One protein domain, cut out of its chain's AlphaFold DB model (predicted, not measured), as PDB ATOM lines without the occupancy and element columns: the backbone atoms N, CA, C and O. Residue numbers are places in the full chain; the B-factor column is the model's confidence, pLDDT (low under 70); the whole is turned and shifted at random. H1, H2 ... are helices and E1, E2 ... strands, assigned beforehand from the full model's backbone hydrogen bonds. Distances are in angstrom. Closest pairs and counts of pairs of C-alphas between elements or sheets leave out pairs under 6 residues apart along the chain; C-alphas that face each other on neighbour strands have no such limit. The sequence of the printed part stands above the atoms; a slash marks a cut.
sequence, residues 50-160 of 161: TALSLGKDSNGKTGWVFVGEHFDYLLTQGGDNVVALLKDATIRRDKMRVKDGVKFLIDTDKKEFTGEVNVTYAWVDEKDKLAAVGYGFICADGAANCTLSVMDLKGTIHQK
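AT A GLANCE: This is residues 50 to 160 of the 161 residues of the protein "Lipoprotein" of Salmonella enterica I (UniProt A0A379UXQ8). A strongly twisted sheet of seven strands bends round into a rough, incompletely closed barrel: the meander E1 E2 E3 makes one side, the long strands E6 and E7 run on from it, and E4 comes back toward E1. Helix H1 packs at one open end of this barrel beside E2, while H2 and the turn of the hairpin E5 and E6 lie at the two ends of the longest axis. The printed part has 111 residues, with two named helices and seven named strands; along the chain, H1 follows E3, and H2 stands between E6 and E7. The sheet is branched, with E4, E5 and E7 as the three neighbours of E6, and its neighbour pairs are antiparallel; the class is mixed, helices and strands. The whole is compact, with a radius of gyration of the C-alphas of 14.3 A, yet elongated, with spans of 46 by 29 by 21 A.

HOW THE PARTS SIT: E6, residues 112 to 121, and E7, residues 146 to 159, are antiparallel neighbours, with N 119 and O 148 2.8 A apart. On the other side of E6 lie E5, residues 103 to 107, beside residues 112 to 115, and E4, residues 96 to 98, beside residues 119 to 121. N 105 and O 114 are 2.8 A apart, and N 97 and O 120 2.9 A. E6 bends by 55 degrees at residue 115 and E7 by 83 degrees at residue 156. E3, residues 71 to 77, pairs with E7, with N 74 and O 156 2.9 A apart. E2, residues 62 to 68, forms hairpins with E3, N 66 and O 73 at 3.0 A, and with E1, residues 50 to 56, N 53 and O 65 at 3.0 A; E1, E2 and E3 are a meander, each strand the antiparallel neighbour of the one before. The closest C-alphas of E1 and E4, those of Ala 51 and Val 98, are 7.4 A apart. H1, residues 80 to 87, is on the sheet at a height of 6.2 A, only just over none of its strands, with 2 C-alphas falling on E2; its closest to E2 are Val 83 and Trp 64, C-alphas 6.3 A apart. H2, residues 126 to 134, only grazes the sheet with residues 128 to 133. In H1 and H2 every O i to N i+4 pair is within hydrogen-bond range.

IN THESE COORDINATES: E1 begins at C-alpha 50, (126.477, 199.830, 170.715). E6 measures 27.8 A from first to last C-alpha. E7, the longest strand, measures 31.4 A and ends at C-alpha 159, (138.109, 194.160, 177.422).

THE WHOLE: The C-alphas of Asp 109 and Glu 126, the two farthest apart, are 46.5 A apart. The printed part has no cut, and its one long link is H2 to E7. Mean pLDDT of the printed part is 82.3; residues 50 to 51, 55 to 60, 62 to 63, 101 and 103 are under 70.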
ATOM      1  N   THR A  50     126.979 198.450 170.726       66.12
ATOM      2  CA  THR A  50     126.477 199.830 170.715       66.12
ATOM      3  C   THR A  50     126.885 200.597 169.462       66.12
ATOM      4  O   THR A  50     126.186 201.525 169.056       66.12
ATOM      5  N   ALA A  51     127.995 200.218 168.820       65.00
ATOM      6  CA  ALA A  51     128.481 200.909 167.631       65.00
ATOM      7  C   ALA A  51     129.338 200.030 166.708       65.00
ATOM      8  O   ALA A  51     129.803 198.945 167.064       65.00
ATOM      9  N   LEU A  52     129.553 200.550 165.498       73.31
ATOM     10  CA  LEU A  52     130.389 199.975 164.449       73.31
ATOM     11  C   LEU A  52     131.525 200.942 164.132       73.31
ATOM     12  O   LEU A  52     131.269 202.121 163.883       73.31
ATOM     13  N   SER A  53     132.765 200.455 164.100       70.69
ATOM     14  CA  SER A  53     133.928 201.279 163.761       70.69
ATOM     15  C   SER A  53     134.923 200.546 162.864       70.69
ATOM     16  O   SER A  53     134.993 199.318 162.851       70.69
ATOM     17  N   LEU A  54     135.718 201.307 162.113       73.19
ATOM     18  CA  LEU A  54     136.885 200.777 161.415       73.19
ATOM     19  C   LEU A  54     138.067 200.756 162.386       73.19
ATOM     20  O   LEU A  54     138.456 201.795 162.920       73.19
ATOM     21  N   GLY A  55     138.646 199.579 162.594       69.38
ATOM     22  CA  GLY A  55     139.866 199.392 163.372       69.38
ATOM     23  C   GLY A  55     141.042 199.007 162.485       69.38
ATOM     24  O   GLY A  55     140.878 198.619 161.329       69.38
ATOM     25  N   LYS A  56     142.251 199.095 163.031       69.44
ATOM     26  CA  LYS A  56     143.442 198.488 162.432       69.44
ATOM     27  C   LYS A  56     143.960 197.420 163.377       69.44
ATOM     28  O   LYS A  56     144.015 197.658 164.582       69.44
ATOM     29  N   ASP A  57     144.316 196.266 162.832       67.38
ATOM     30  CA  ASP A  57     145.034 195.253 163.598       67.38
ATOM     31  C   ASP A  57     146.506 195.663 163.816       67.38
ATOM     32  O   ASP A  57     146.978 196.689 163.312       67.38
ATOM     33  N   SER A  58     147.253 194.847 164.561       67.06
ATOM     34  CA  SER A  58     148.683 195.066 164.826       67.06
ATOM     35  C   SER A  58     149.563 195.033 163.570       67.06
ATOM     36  O   SER A  58     150.688 195.521 163.609       67.06
ATOM     37  N   ASN A  59     149.060 194.480 162.465       69.88
ATOM     38  CA  ASN A  59     149.741 194.403 161.173       69.88
ATOM     39  C   ASN A  59     149.318 195.545 160.227       69.88
ATOM     40  O   ASN A  59     149.724 195.575 159.066       69.88
ATOM     41  N   GLY A  60     148.491 196.487 160.697       67.44
ATOM     42  CA  GLY A  60     147.993 197.618 159.918       67.44
ATOM     43  C   GLY A  60     146.845 197.282 158.959       67.44
ATOM     44  O   GLY A  60     146.385 198.177 158.237       67.44
ATOM     45  N   LYS A  61     146.336 196.043 158.951       70.88
ATOM     46  CA  LYS A  61     145.165 195.662 158.154       70.88
ATOM     47  C   LYS A  61     143.942 196.354 158.744       70.88
ATOM     48  O   LYS A  61     143.644 196.236 159.930       70.88
ATOM     49  N   THR A  62     143.232 197.111 157.908       68.56
ATOM     50  CA  THR A  62     141.979 197.753 158.320       68.56
ATOM     51  C   THR A  62     140.893 196.689 158.397       68.56
ATOM     52  O   THR A  62     140.510 196.129 157.369       68.56
ATOM     53  N   GLY A  63     140.447 196.409 159.613       67.19
ATOM     54  CA  GLY A  63     139.391 195.464 159.932       67.19
ATOM     55  C   GLY A  63     138.174 196.179 160.500       67.19
ATOM     56  O   GLY A  63     138.188 197.376 160.793       67.19
ATOM     57  N   TRP A  64     137.096 195.431 160.649       77.44
ATOM     58  CA  TRP A  64     135.902 195.915 161.320       77.44
ATOM     59  C   TRP A  64     136.026 195.669 162.829       77.44
ATOM     60  O   TRP A  64     136.536 194.627 163.239       77.44
ATOM     61  N   VAL A  65     135.584 196.628 163.645       77.56
ATOM     62  CA  VAL A  65     135.421 196.486 165.093       77.56
ATOM     63  C   VAL A  65     133.952 196.687 165.478       77.56
ATOM     64  O   VAL A  65     133.373 197.735 165.166       77.56
ATOM     65  N   PHE A  66     133.356 195.715 166.178       79.12
ATOM     66  CA  PHE A  66     132.118 195.959 166.928       79.12
ATOM     67  C   PHE A  66     132.474 196.531 168.293       79.12
ATOM     68  O   PHE A  66     133.335 196.002 168.992       79.12
ATOM     69  N   VAL A  67     131.811 197.616 168.668       78.94
ATOM     70  CA  VAL A  67     132.019 198.291 169.947       78.94
ATOM     71  C   VAL A  67     130.906 197.827 170.877       78.94
ATOM     72  O   VAL A  67     129.763 198.266 170.746       78.94
ATOM     73  N   GLY A  68     131.222 196.899 171.772       77.62
ATOM     74  CA  GLY A  68     130.334 196.452 172.843       77.62
ATOM     75  C   GLY A  68     130.354 197.392 174.045       77.62
ATOM     76  O   GLY A  68     131.185 198.302 174.117       77.62
ATOM     77  N   GLU A  69     129.450 197.200 175.000       78.00
ATOM     78  CA  GLU A  69     129.493 197.925 176.277       78.00
ATOM     79  C   GLU A  69     130.733 197.528 177.087       78.00
ATOM     80  O   GLU A  69     131.395 198.392 177.661       78.00
ATOM     81  N   HIS A  70     131.092 196.242 177.074       80.19
ATOM     82  CA  HIS A  70     132.166 195.696 177.907       80.19
ATOM     83  C   HIS A  70     133.408 195.294 177.101       80.19
ATOM     84  O   HIS A  70     134.527 195.330 177.626       80.19
ATOM     85  N   PHE A  71     133.237 194.928 175.830       81.12
ATOM     86  CA  PHE A  71     134.319 194.486 174.953       81.12
ATOM     87  C   PHE A  71     134.326 195.240 173.623       81.12
ATOM     88  O   PHE A  71     133.287 195.594 173.078       81.12
ATOM     89  N   ASP A  72     135.512 195.443 173.058       83.56
ATOM     90  CA  ASP A  72     135.678 195.735 171.636       83.56
ATOM     91  C   ASP A  72     136.030 194.441 170.894       83.56
ATOM     92  O   ASP A  72     136.909 193.684 171.310       83.56
ATOM     93  N   TYR A  73     135.339 194.188 169.789       82.00
ATOM     94  CA  TYR A  73     135.406 192.952 169.015       82.00
ATOM     95  C   TYR A  73     136.098 193.215 167.682       82.00
ATOM     96  O   TYR A  73     135.475 193.732 166.756       82.00
ATOM     97  N   LEU A  74     137.375 192.862 167.566       84.88
ATOM     98  CA  LEU A  74     138.145 193.032 166.335       84.88
ATOM     99  C   LEU A  74     137.977 191.808 165.433       84.88
ATOM    100  O   LEU A  74     138.414 190.716 165.785       84.88
ATOM    101  N   LEU A  75     137.393 191.990 164.251       82.31
ATOM    102  CA  LEU A  75     137.154 190.897 163.312       82.31
ATOM    103  C   LEU A  75     138.452 190.441 162.651       82.31
ATOM    104  O   LEU A  75     139.199 191.244 162.091       82.31
ATOM    105  N   THR A  76     138.653 189.129 162.627       78.62
ATOM    106  CA  THR A  76     139.695 188.454 161.846       78.62
ATOM    107  C   THR A  76     139.110 187.654 160.678       78.62
ATOM    108  O   THR A  76     139.819 187.415 159.702       78.62
ATOM    109  N   GLN A  77     137.820 187.287 160.735       80.94
ATOM    110  CA  GLN A  77     137.095 186.551 159.692       80.94
ATOM    111  C   GLN A  77     135.617 186.988 159.604       80.94
ATOM    112  O   GLN A  77     135.034 187.431 160.593       80.94
ATOM    113  N   GLY A  78     135.007 186.838 158.420       74.81
ATOM    114  CA  GLY A  78     133.556 186.983 158.203       74.81
ATOM    115  C   GLY A  78     133.080 188.414 157.924       74.81
ATOM    116  O   GLY A  78     131.906 188.633 157.656       74.81
ATOM    117  N   GLY A  79     133.988 189.396 157.947       73.94
ATOM    118  CA  GLY A  79     133.660 190.819 157.800       73.94
ATOM    119  C   GLY A  79     134.094 191.481 156.490       73.94
ATOM    120  O   GLY A  79     133.858 192.675 156.333       73.94
ATOM    121  N   ASP A  80     134.735 190.770 155.557       76.75
ATOM    122  CA  ASP A  80     135.404 191.399 154.403       76.75
ATOM    123  C   ASP A  80     134.432 192.154 153.478       76.75
ATOM    124  O   ASP A  80     134.696 193.300 153.107       76.75
ATOM    125  N   ASN A  81     133.262 191.569 153.187       76.94
ATOM    126  CA  ASN A  81     132.212 192.246 152.417       76.94
ATOM    127  C   ASN A  81     131.707 193.509 153.113       76.94
ATOM    128  O   ASN A  81     131.358 194.485 152.453       76.94
ATOM    129  N   VAL A  82     131.711 193.526 154.444       76.56
ATOM    130  CA  VAL A  82     131.280 194.709 155.177       76.56
ATOM    131  C   VAL A  82     132.383 195.758 155.278       76.56
ATOM    132  O   VAL A  82     132.098 196.951 155.257       76.56
ATOM    133  N   VAL A  83     133.658 195.367 155.281       76.94
ATOM    134  CA  VAL A  83     134.755 196.331 155.109       76.94
ATOM    135  C   VAL A  83     134.646 197.027 153.747       76.94
ATOM    136  O   VAL A  83     134.865 198.236 153.674       76.94
ATOM    137  N   ALA A  84     134.288 196.297 152.685       82.94
ATOM    138  CA  ALA A  84     134.026 196.883 151.369       82.94
ATOM    139  C   ALA A  84     132.807 197.822 151.396       82.94
ATOM    140  O   ALA A  84     132.950 198.989 151.034       82.94
ATOM    141  N   LEU A  85     131.670 197.358 151.934       84.81
ATOM    142  CA  LEU A  85     130.453 198.156 152.146       84.81
ATOM    143  C   LEU A  85     130.752 199.472 152.870       84.81
ATOM    144  O   LEU A  85     130.324 200.539 152.447       84.81
ATOM    145  N   LEU A  86     131.505 199.411 153.970       78.06
ATOM    146  CA  LEU A  86     131.829 200.590 154.761       78.06
ATOM    147  C   LEU A  86     132.794 201.515 154.027       78.06
ATOM    148  O   LEU A  86     132.737 202.714 154.248       78.06
ATOM    149  N   LYS A  87     133.687 201.025 153.166       83.19
ATOM    150  CA  LYS A  87     134.590 201.897 152.393       83.19
ATOM    151  C   LYS A  87     133.892 202.602 151.232       83.19
ATOM    152  O   LYS A  87     134.397 203.631 150.787       83.19
ATOM    153  N   ASP A  88     132.759 202.087 150.779       86.19
ATOM    154  CA  ASP A  88     131.983 202.675 149.696       86.19
ATOM    155  C   ASP A  88     131.377 204.024 150.113       86.19
ATOM    156  O   ASP A  88     130.677 204.135 151.120       86.19
ATOM    157  N   ALA A  89     131.664 205.072 149.339       85.12
ATOM    158  CA  ALA A  89     131.149 206.417 149.582       85.12
ATOM    159  C   ALA A  89     129.662 206.567 149.218       85.12
ATOM    160  O   ALA A  89     129.027 207.536 149.633       85.12
ATOM    161  N   THR A  90     129.107 205.636 148.438       87.12
ATOM    162  CA  THR A  90     127.682 205.615 148.089       87.12
ATOM    163  C   THR A  90     126.813 205.100 149.231       87.12
ATOM    164  O   THR A  90     125.631 205.430 149.288       87.12
ATOM    165  N   ILE A  91     127.402 204.356 150.171       88.56
ATOM    166  CA  ILE A  91     126.712 203.806 151.333       88.56
ATOM    167  C   ILE A  91     126.714 204.824 152.471       88.56
ATOM    168  O   ILE A  91     127.758 205.246 152.981       88.56
ATOM    169  N   ARG A  92     125.519 205.192 152.931       87.62
ATOM    170  CA  ARG A  92     125.339 206.147 154.024       87.62
ATOM    171  C   ARG A  92     125.390 205.452 155.371       87.62
ATOM    172  O   ARG A  92     124.396 204.962 155.899       87.62
ATOM    173  N   ARG A  93     126.583 205.434 155.952       84.81
ATOM    174  CA  ARG A  93     126.870 204.749 157.221       84.81
ATOM    175  C   ARG A  93     125.986 205.220 158.384       84.81
ATOM    176  O   ARG A  93     125.705 204.424 159.270       84.81
ATOM    177  N   ASP A  94     125.503 206.464 158.373       84.12
ATOM    178  CA  ASP A  94     124.572 206.999 159.383       84.12
ATOM    179  C   ASP A  94     123.184 206.331 159.356       84.12
ATOM    180  O   ASP A  94     122.427 206.427 160.322       84.12
ATOM    181  N   LYS A  95     122.853 205.634 158.263       89.31
ATOM    182  CA  LYS A  95     121.620 204.852 158.101       89.31
ATOM    183  C   LYS A  95     121.779 203.383 158.473       89.31
ATOM    184  O   LYS A  95     120.786 202.655 158.473       89.31
ATOM    185  N   MET A  96     122.997 202.946 158.793       87.12
ATOM    186  CA  MET A  96     123.274 201.587 159.240       87.12
ATOM    187  C   MET A  96     123.101 201.471 160.751       87.12
ATOM    188  O   MET A  96     123.585 202.311 161.510       87.12
ATOM    189  N   ARG A  97     122.460 200.395 161.205       85.25
ATOM    190  CA  ARG A  97     122.376 200.060 162.630       85.25
ATOM    191  C   ARG A  97     122.587 198.572 162.829       85.25
ATOM    192  O   ARG A  97     122.091 197.765 162.053       85.25
ATOM    193  N   VAL A  98     123.294 198.195 163.886       82.38
ATOM    194  CA  VAL A  98     123.263 196.805 164.352       82.38
ATOM    195  C   VAL A  98     121.909 196.584 165.009       82.38
ATOM    196  O   VAL A  98     121.465 197.410 165.802       82.38
ATOM    197  N   LYS A  99     121.224 195.508 164.632       81.94
ATOM    198  CA  LYS A  99     119.970 195.107 165.256       81.94
ATOM    199  C   LYS A  99     120.256 194.628 166.678       81.94
ATOM    200  O   LYS A  99     121.225 193.903 166.898       81.94
ATOM    201  N   ASP A 100     119.395 195.002 167.617       74.31
ATOM    202  CA  ASP A 100     119.537 194.606 169.017       74.31
ATOM    203  C   ASP A 100     119.548 193.079 169.190       74.31
ATOM    204  O   ASP A 100     118.959 192.331 168.403       74.31
ATOM    205  N   GLY A 101     120.193 192.619 170.265       66.88
ATOM    206  CA  GLY A 101     120.212 191.204 170.639       66.88
ATOM    207  C   GLY A 101     121.273 190.363 169.928       66.88
ATOM    208  O   GLY A 101     121.103 189.148 169.811       66.88
ATOM    209  N   VAL A 102     122.363 190.983 169.469       71.19
ATOM    210  CA  VAL A 102     123.557 190.262 169.009       71.19
ATOM    211  C   VAL A 102     124.066 189.338 170.113       71.19
ATOM    212  O   VAL A 102     124.187 189.735 171.271       71.19
ATOM    213  N   LYS A 103     124.377 188.091 169.752       68.38
ATOM    214  CA  LYS A 103     124.946 187.101 170.669       68.38
ATOM    215  C   LYS A 103     126.302 186.665 170.145       68.38
ATOM    216  O   LYS A 103     126.383 185.991 169.121       68.38
ATOM    217  N   PHE A 104     127.351 187.024 170.874       76.62
ATOM    218  CA  PHE A 104     128.685 186.490 170.646       76.62
ATOM    219  C   PHE A 104     128.963 185.334 171.602       76.62
ATOM    220  O   PHE A 104     128.622 185.376 172.787       76.62
ATOM    221  N   LEU A 105     129.602 184.299 171.075       79.88
ATOM    222  CA  LEU A 105     130.247 183.264 171.857       79.88
ATOM    223  C   LEU A 105     131.666 183.740 172.165       79.88
ATOM    224  O   LEU A 105     132.443 183.975 171.244       79.88
ATOM    225  N   ILE A 106     131.998 183.892 173.445       80.62
ATOM    226  CA  ILE A 106     133.286 184.440 173.873       80.62
ATOM    227  C   ILE A 106     134.121 183.340 174.534       80.62
ATOM    228  O   ILE A 106     133.668 182.673 175.467       80.62
ATOM    229  N   ASP A 107     135.355 183.179 174.061       81.38
ATOM    230  CA  ASP A 107     136.411 182.399 174.708       81.38
ATOM    231  C   ASP A 107     137.363 183.397 175.383       81.38
ATOM    232  O   ASP A 107     138.211 184.024 174.743       81.38
ATOM    233  N   THR A 108     137.175 183.613 176.687       76.94
ATOM    234  CA  THR A 108     137.966 184.591 177.451       76.94
ATOM    235  C   THR A 108     139.417 184.165 177.631       76.94
ATOM    236  O   THR A 108     140.283 185.032 177.739       76.94
ATOM    237  N   ASP A 109     139.688 182.860 177.639       80.00
ATOM    238  CA  ASP A 109     141.032 182.323 177.836       80.00
ATOM    239  C   ASP A 109     141.897 182.566 176.598       80.00
ATOM    240  O   ASP A 109     143.053 182.983 176.706       80.00
ATOM    241  N   LYS A 110     141.310 182.406 175.408       81.31
ATOM    242  CA  LYS A 110     141.973 182.722 174.133       81.31
ATOM    243  C   LYS A 110     141.822 184.174 173.701       81.31
ATOM    244  O   LYS A 110     142.527 184.609 172.795       81.31
ATOM    245  N   LYS A 111     140.940 184.931 174.358       85.00
ATOM    246  CA  LYS A 111     140.532 186.288 173.960       85.00
ATOM    247  C   LYS A 111     139.965 186.318 172.542       85.00
ATOM    248  O   LYS A 111     140.248 187.233 171.768       85.00
ATOM    249  N   GLU A 112     139.146 185.329 172.220       86.19
ATOM    250  CA  GLU A 112     138.519 185.164 170.912       86.19
ATOM    251  C   GLU A 112     136.996 185.244 171.030       86.19
ATOM    252  O   GLU A 112     136.418 185.000 172.092       86.19
ATOM    253  N   PHE A 113     136.334 185.567 169.923       85.94
ATOM    254  CA  PHE A 113     134.887 185.443 169.815       85.94
ATOM    255  C   PHE A 113     134.472 184.812 168.493       85.94
ATOM    256  O   PHE A 113     135.174 184.921 167.483       85.94
ATOM    257  N   THR A 114     133.287 184.211 168.501       86.25
ATOM    258  CA  THR A 114     132.525 183.920 167.291       86.25
ATOM    259  C   THR A 114     131.106 184.466 167.394       86.25
ATOM    260  O   THR A 114     130.594 184.677 168.494       86.25
ATOM    261  N   GLY A 115     130.440 184.709 166.269       83.69
ATOM    262  CA  GLY A 115     129.004 184.981 166.297       83.69
ATOM    263  C   GLY A 115     128.417 185.448 164.980       83.69
ATOM    264  O   GLY A 115     128.984 185.251 163.908       83.69
ATOM    265  N   GLU A 116     127.251 186.061 165.094       85.31
ATOM    266  CA  GLU A 116     126.460 186.570 163.984       85.31
ATOM    267  C   GLU A 116     125.903 187.936 164.368       85.31
ATOM    268  O   GLU A 116     125.481 188.149 165.510       85.31
ATOM    269  N   VAL A 117     125.869 188.854 163.406       82.88
ATOM    270  CA  VAL A 117     125.156 190.123 163.556       82.88
ATOM    271  C   VAL A 117     124.146 190.305 162.440       82.88
ATOM    272  O   VAL A 117     124.368 189.917 161.296       82.88
ATOM    273  N   ASN A 118     123.057 190.984 162.774       87.50
ATOM    274  CA  ASN A 118     122.117 191.492 161.792       87.50
ATOM    275  C   ASN A 118     122.262 193.009 161.730       87.50
ATOM    276  O   ASN A 118     122.181 193.682 162.755       87.50
ATOM    277  N   VAL A 119     122.486 193.547 160.538       87.25
ATOM    278  CA  VAL A 119     122.623 194.984 160.292       87.25
ATOM    279  C   VAL A 119     121.406 195.455 159.516       87.25
ATOM    280  O   VAL A 119     121.046 194.857 158.507       87.25
ATOM    281  N   THR A 120     120.763 196.524 159.969       91.25
ATOM    282  CA  THR A 120     119.686 197.191 159.242       91.25
ATOM    283  C   THR A 120     120.210 198.416 158.503       91.25
ATOM    284  O   THR A 120     121.163 199.060 158.945       91.25
ATOM    285  N   TYR A 121     119.584 198.733 157.372       92.50
ATOM    286  CA  TYR A 121     119.891 199.901 156.555       92.50
ATOM    287  C   TYR A 121     118.618 200.658 156.188       92.50
ATOM    288  O   TYR A 121     117.772 200.126 155.467       92.50
ATOM    289  N   ALA A 122     118.487 201.884 156.692       92.94
ATOM    290  CA  ALA A 122     117.356 202.772 156.423       92.94
ATOM    291  C   ALA A 122     117.600 203.587 155.143       92.94
ATOM    292  O   ALA A 122     118.109 204.712 155.191       92.94
ATOM    293  N   TRP A 123     117.276 202.996 153.996       92.12
ATOM    294  CA  TRP A 123     117.468 203.620 152.688       92.12
ATOM    295  C   TRP A 123     116.552 204.851 152.510       92.12
ATOM    296  O   TRP A 123     115.512 204.954 153.156       92.12
ATOM    297  N   VAL A 124     116.937 205.820 151.665       90.19
ATOM    298  CA  VAL A 124     116.118 207.049 151.427       90.19
ATOM    299  C   VAL A 124     115.597 207.162 150.001       90.19
ATOM    300  O   VAL A 124     114.552 207.767 149.788       90.19
ATOM    301  N   ASP A 125     116.301 206.593 149.029       90.56
ATOM    302  CA  ASP A 125     115.879 206.580 147.632       90.56
ATOM    303  C   ASP A 125     116.221 205.237 146.973       90.56
ATOM    304  O   ASP A 125     116.938 204.407 147.539       90.56
ATOM    305  N   GLU A 126     115.683 204.999 145.776       89.75
ATOM    306  CA  GLU A 126     115.837 203.705 145.102       89.75
ATOM    307  C   GLU A 126     117.294 203.422 144.706       89.75
ATOM    308  O   GLU A 126     117.720 202.269 144.702       89.75
ATOM    309  N   LYS A 127     118.098 204.456 144.421       90.19
ATOM    310  CA  LYS A 127     119.519 204.280 144.091       90.19
ATOM    311  C   LYS A 127     120.301 203.810 145.318       90.19
ATOM    312  O   LYS A 127     121.128 202.909 145.206       90.19
ATOM    313  N   ASP A 128     120.018 204.397 146.473       89.75
ATOM    314  CA  ASP A 128     120.588 204.016 147.762       89.75
ATOM    315  C   ASP A 128     120.210 202.578 148.152       89.75
ATOM    316  O   ASP A 128     121.059 201.773 148.542       89.75
ATOM    317  N   LYS A 129     118.941 202.213 147.951       90.88
ATOM    318  CA  LYS A 129     118.459 200.841 148.142       90.88
ATOM    319  C   LYS A 129     119.194 199.851 147.236       90.88
ATOM    320  O   LYS A 129     119.659 198.821 147.720       90.88
ATOM    321  N   LEU A 130     119.337 200.156 145.945       91.75
ATOM    322  CA  LEU A 130     120.049 199.294 144.992       91.75
ATOM    323  C   LEU A 130     121.527 199.111 145.362       91.75
ATOM    324  O   LEU A 130     122.046 198.002 145.242       91.75
ATOM    325  N   ALA A 131     122.190 200.163 145.851       91.00
ATOM    326  CA  ALA A 131     123.561 200.064 146.344       91.00
ATOM    327  C   ALA A 131     123.656 199.094 147.531       91.00
ATOM    328  O   ALA A 131     124.486 198.185 147.513       91.00
ATOM    329  N   ALA A 132     122.762 199.217 148.520       91.19
ATOM    330  CA  ALA A 132     122.711 198.296 149.655       91.19
ATOM    331  C   ALA A 132     122.457 196.844 149.210       91.19
ATOM    332  O   ALA A 132     123.159 195.929 149.643       91.19
ATOM    333  N   VAL A 133     121.508 196.615 148.297       92.25
ATOM    334  CA  VAL A 133     121.234 195.278 147.740       92.25
ATOM    335  C   VAL A 133     122.469 194.687 147.052       92.25
ATOM    336  O   VAL A 133     122.734 193.495 147.203       92.25
ATOM    337  N   GLY A 134     123.277 195.508 146.375       91.44
ATOM    338  CA  GLY A 134     124.542 195.083 145.760       91.44
ATOM    339  C   GLY A 134     125.556 194.491 146.747       91.44
ATOM    340  O   GLY A 134     126.369 193.653 146.361       91.44
ATOM    341  N   TYR A 135     125.468 194.856 148.026       89.75
ATOM    342  CA  TYR A 135     126.278 194.295 149.112       89.75
ATOM    343  C   TYR A 135     125.597 193.140 149.864       89.75
ATOM    344  O   TYR A 135     126.114 192.677 150.881       89.75
ATOM    345  N   GLY A 136     124.453 192.653 149.374       90.44
ATOM    346  CA  GLY A 136     123.732 191.513 149.943       90.44
ATOM    347  C   GLY A 136     122.655 191.876 150.966       90.44
ATOM    348  O   GLY A 136     122.152 190.984 151.648       90.44
ATOM    349  N   PHE A 137     122.280 193.154 151.091       92.38
ATOM    350  CA  PHE A 137     121.111 193.514 151.895       92.38
ATOM    351  C   PHE A 137     119.828 192.994 151.246       92.38
ATOM    352  O   PHE A 137     119.590 193.170 150.053       92.38
ATOM    353  N   ILE A 138     118.959 192.416 152.067       93.50
ATOM    354  CA  ILE A 138     117.634 191.954 151.670       93.50
ATOM    355  C   ILE A 138     116.617 193.002 152.117       93.50
ATOM    356  O   ILE A 138     116.496 193.307 153.307       93.50
ATOM    357  N   CYS A 139     115.887 193.563 151.160       92.25
ATOM    358  CA  CYS A 139     114.825 194.535 151.397       92.25
ATOM    359  C   CYS A 139     113.484 193.856 151.111       92.25
ATOM    360  O   CYS A 139     113.254 193.423 149.986       92.25
ATOM    361  N   ALA A 140     112.606 193.751 152.108       86.62
ATOM    362  CA  ALA A 140     111.240 193.295 151.857       86.62
ATOM    363  C   ALA A 140     110.450 194.371 151.090       86.62
ATOM    364  O   ALA A 140     110.720 195.568 151.231       86.62
ATOM    365  N   ASP A 141     109.466 193.955 150.294       79.94
ATOM    366  CA  ASP A 141     108.636 194.886 149.528       79.94
ATOM    367  C   ASP A 141     107.892 195.853 150.455       79.94
ATOM    368  O   ASP A 141     107.264 195.457 151.437       79.94
ATOM    369  N   GLY A 142     108.002 197.150 150.160       76.69
ATOM    370  CA  GLY A 142     107.431 198.218 150.984       76.69
ATOM    371  C   GLY A 142     108.125 198.440 152.336       76.69
ATOM    372  O   GLY A 142     107.672 199.284 153.108       76.69
ATOM    373  N   ALA A 143     109.217 197.732 152.646       81.88
ATOM    374  CA  ALA A 143     109.946 197.933 153.893       81.88
ATOM    375  C   ALA A 143     110.847 199.172 153.829       81.88
ATOM    376  O   ALA A 143     111.685 199.315 152.941       81.88
ATOM    377  N   ALA A 144     110.737 200.026 154.848       84.31
ATOM    378  CA  ALA A 144     111.589 201.206 155.009       84.31
ATOM    379  C   ALA A 144     113.072 200.864 155.266       84.31
ATOM    380  O   ALA A 144     113.936 201.718 155.110       84.31
ATOM    381  N   ASN A 145     113.367 199.617 155.657       91.06
ATOM    382  CA  ASN A 145     114.712 199.167 155.988       91.06
ATOM    383  C   ASN A 145     115.046 197.859 155.266       91.06
ATOM    384  O   ASN A 145     114.200 196.972 155.147       91.06
ATOM    385  N   CYS A 146     116.308 197.713 154.879       93.50
ATOM    386  CA  CYS A 146     116.879 196.448 154.430       93.50
ATOM    387  C   CYS A 146     117.678 195.798 155.561       93.50
ATOM    388  O   CYS A 146     118.119 196.489 156.480       93.50
ATOM    389  N   THR A 147     117.885 194.484 155.500       92.50
ATOM    390  CA  THR A 147     118.656 193.738 156.506       92.50
ATOM    391  C   THR A 147     119.772 192.937 155.848       92.50
ATOM    392  O   THR A 147     119.553 192.310 154.816       92.50
ATOM    393  N   LEU A 148     120.954 192.938 156.457       90.81
ATOM    394  CA  LEU A 148     122.090 192.093 156.107       90.81
ATOM    395  C   LEU A 148     122.438 191.211 157.306       90.81
ATOM    396  O   LEU A 148     122.731 191.726 158.388       90.81
ATOM    397  N   SER A 149     122.435 189.897 157.104       88.62
ATOM    398  CA  SER A 149     122.919 188.927 158.088       88.62
ATOM    399  C   SER A 149     124.383 188.623 157.809       88.62
ATOM    400  O   SER A 149     124.734 188.172 156.720       88.62
ATOM    401  N   VAL A 150     125.244 188.888 158.786       85.44
ATOM    402  CA  VAL A 150     126.678 188.608 158.700       85.44
ATOM    403  C   VAL A 150     126.982 187.478 159.670       85.44
ATOM    404  O   VAL A 150     126.978 187.669 160.887       85.44
ATOM    405  N   MET A 151     127.194 186.295 159.105       83.88
ATOM    406  CA  MET A 151     127.403 185.046 159.831       83.88
ATOM    407  C   MET A 151     128.889 184.692 159.924       83.88
ATOM    408  O   MET A 151     129.733 185.316 159.277       83.88
ATOM    409  N   ASP A 152     129.197 183.674 160.731       82.62
ATOM    410  CA  ASP A 152     130.540 183.102 160.887       82.62
ATOM    411  C   ASP A 152     131.618 184.135 161.236       82.62
ATOM    412  O   ASP A 152     132.794 183.997 160.877       82.62
ATOM    413  N   LEU A 153     131.217 185.180 161.965       85.75
ATOM    414  CA  LEU A 153     132.142 186.179 162.459       85.75
ATOM    415  C   LEU A 153     133.105 185.513 163.415       85.75
ATOM    416  O   LEU A 153     132.681 184.779 164.310       85.75
ATOM    417  N   LYS A 154     134.390 185.804 163.241       87.12
ATOM    418  CA  LYS A 154     135.418 185.450 164.215       87.12
ATOM    419  C   LYS A 154     136.357 186.610 164.411       87.12
ATOM    420  O   LYS A 154     136.586 187.406 163.495       87.12
ATOM    421  N   GLY A 155     136.921 186.681 165.598       86.88
ATOM    422  CA  GLY A 155     137.837 187.747 165.919       86.88
ATOM    423  C   GLY A 155     138.403 187.643 167.314       86.88
ATOM    424  O   GLY A 155     138.222 186.641 168.006       86.88
ATOM    425  N   THR A 156     139.086 188.703 167.715       86.94
ATOM    426  CA  THR A 156     139.639 188.853 169.054       86.94
ATOM    427  C   THR A 156     138.810 189.836 169.865       86.94
ATOM    428  O   THR A 156     138.166 190.734 169.320       86.94
ATOM    429  N   ILE A 157     138.811 189.655 171.183       85.75
ATOM    430  CA  ILE A 157     138.160 190.565 172.122       85.75
ATOM    431  C   ILE A 157     139.190 191.399 172.876       85.75
ATOM    432  O   ILE A 157     140.226 190.905 173.329       85.75
ATOM    433  N   HIS A 158     138.870 192.672 173.060       84.25
ATOM    434  CA  HIS A 158     139.578 193.575 173.949       84.25
ATOM    435  C   HIS A 158     138.624 194.045 175.041       84.25
ATOM    436  O   HIS A 158     137.610 194.671 174.759       84.25
ATOM    437  N   GLN A 159     138.927 193.724 176.295       83.06
ATOM    438  CA  GLN A 159     138.109 194.160 177.422       83.06
ATOM    439  C   GLN A 159     138.354 195.642 177.713       83.06
ATOM    440  O   GLN A 159     139.506 196.063 177.839       83.06
ATOM    441  N   LYS A 160     137.274 196.413 177.859       81.00
ATOM    442  CA  LYS A 160     137.347 197.818 178.268       81.00
ATOM    443  C   LYS A 160     137.689 197.916 179.752       81.00
ATOM    444  O   LYS A 160     137.251 197.087 180.550       81.00
TER     445      LYS A 160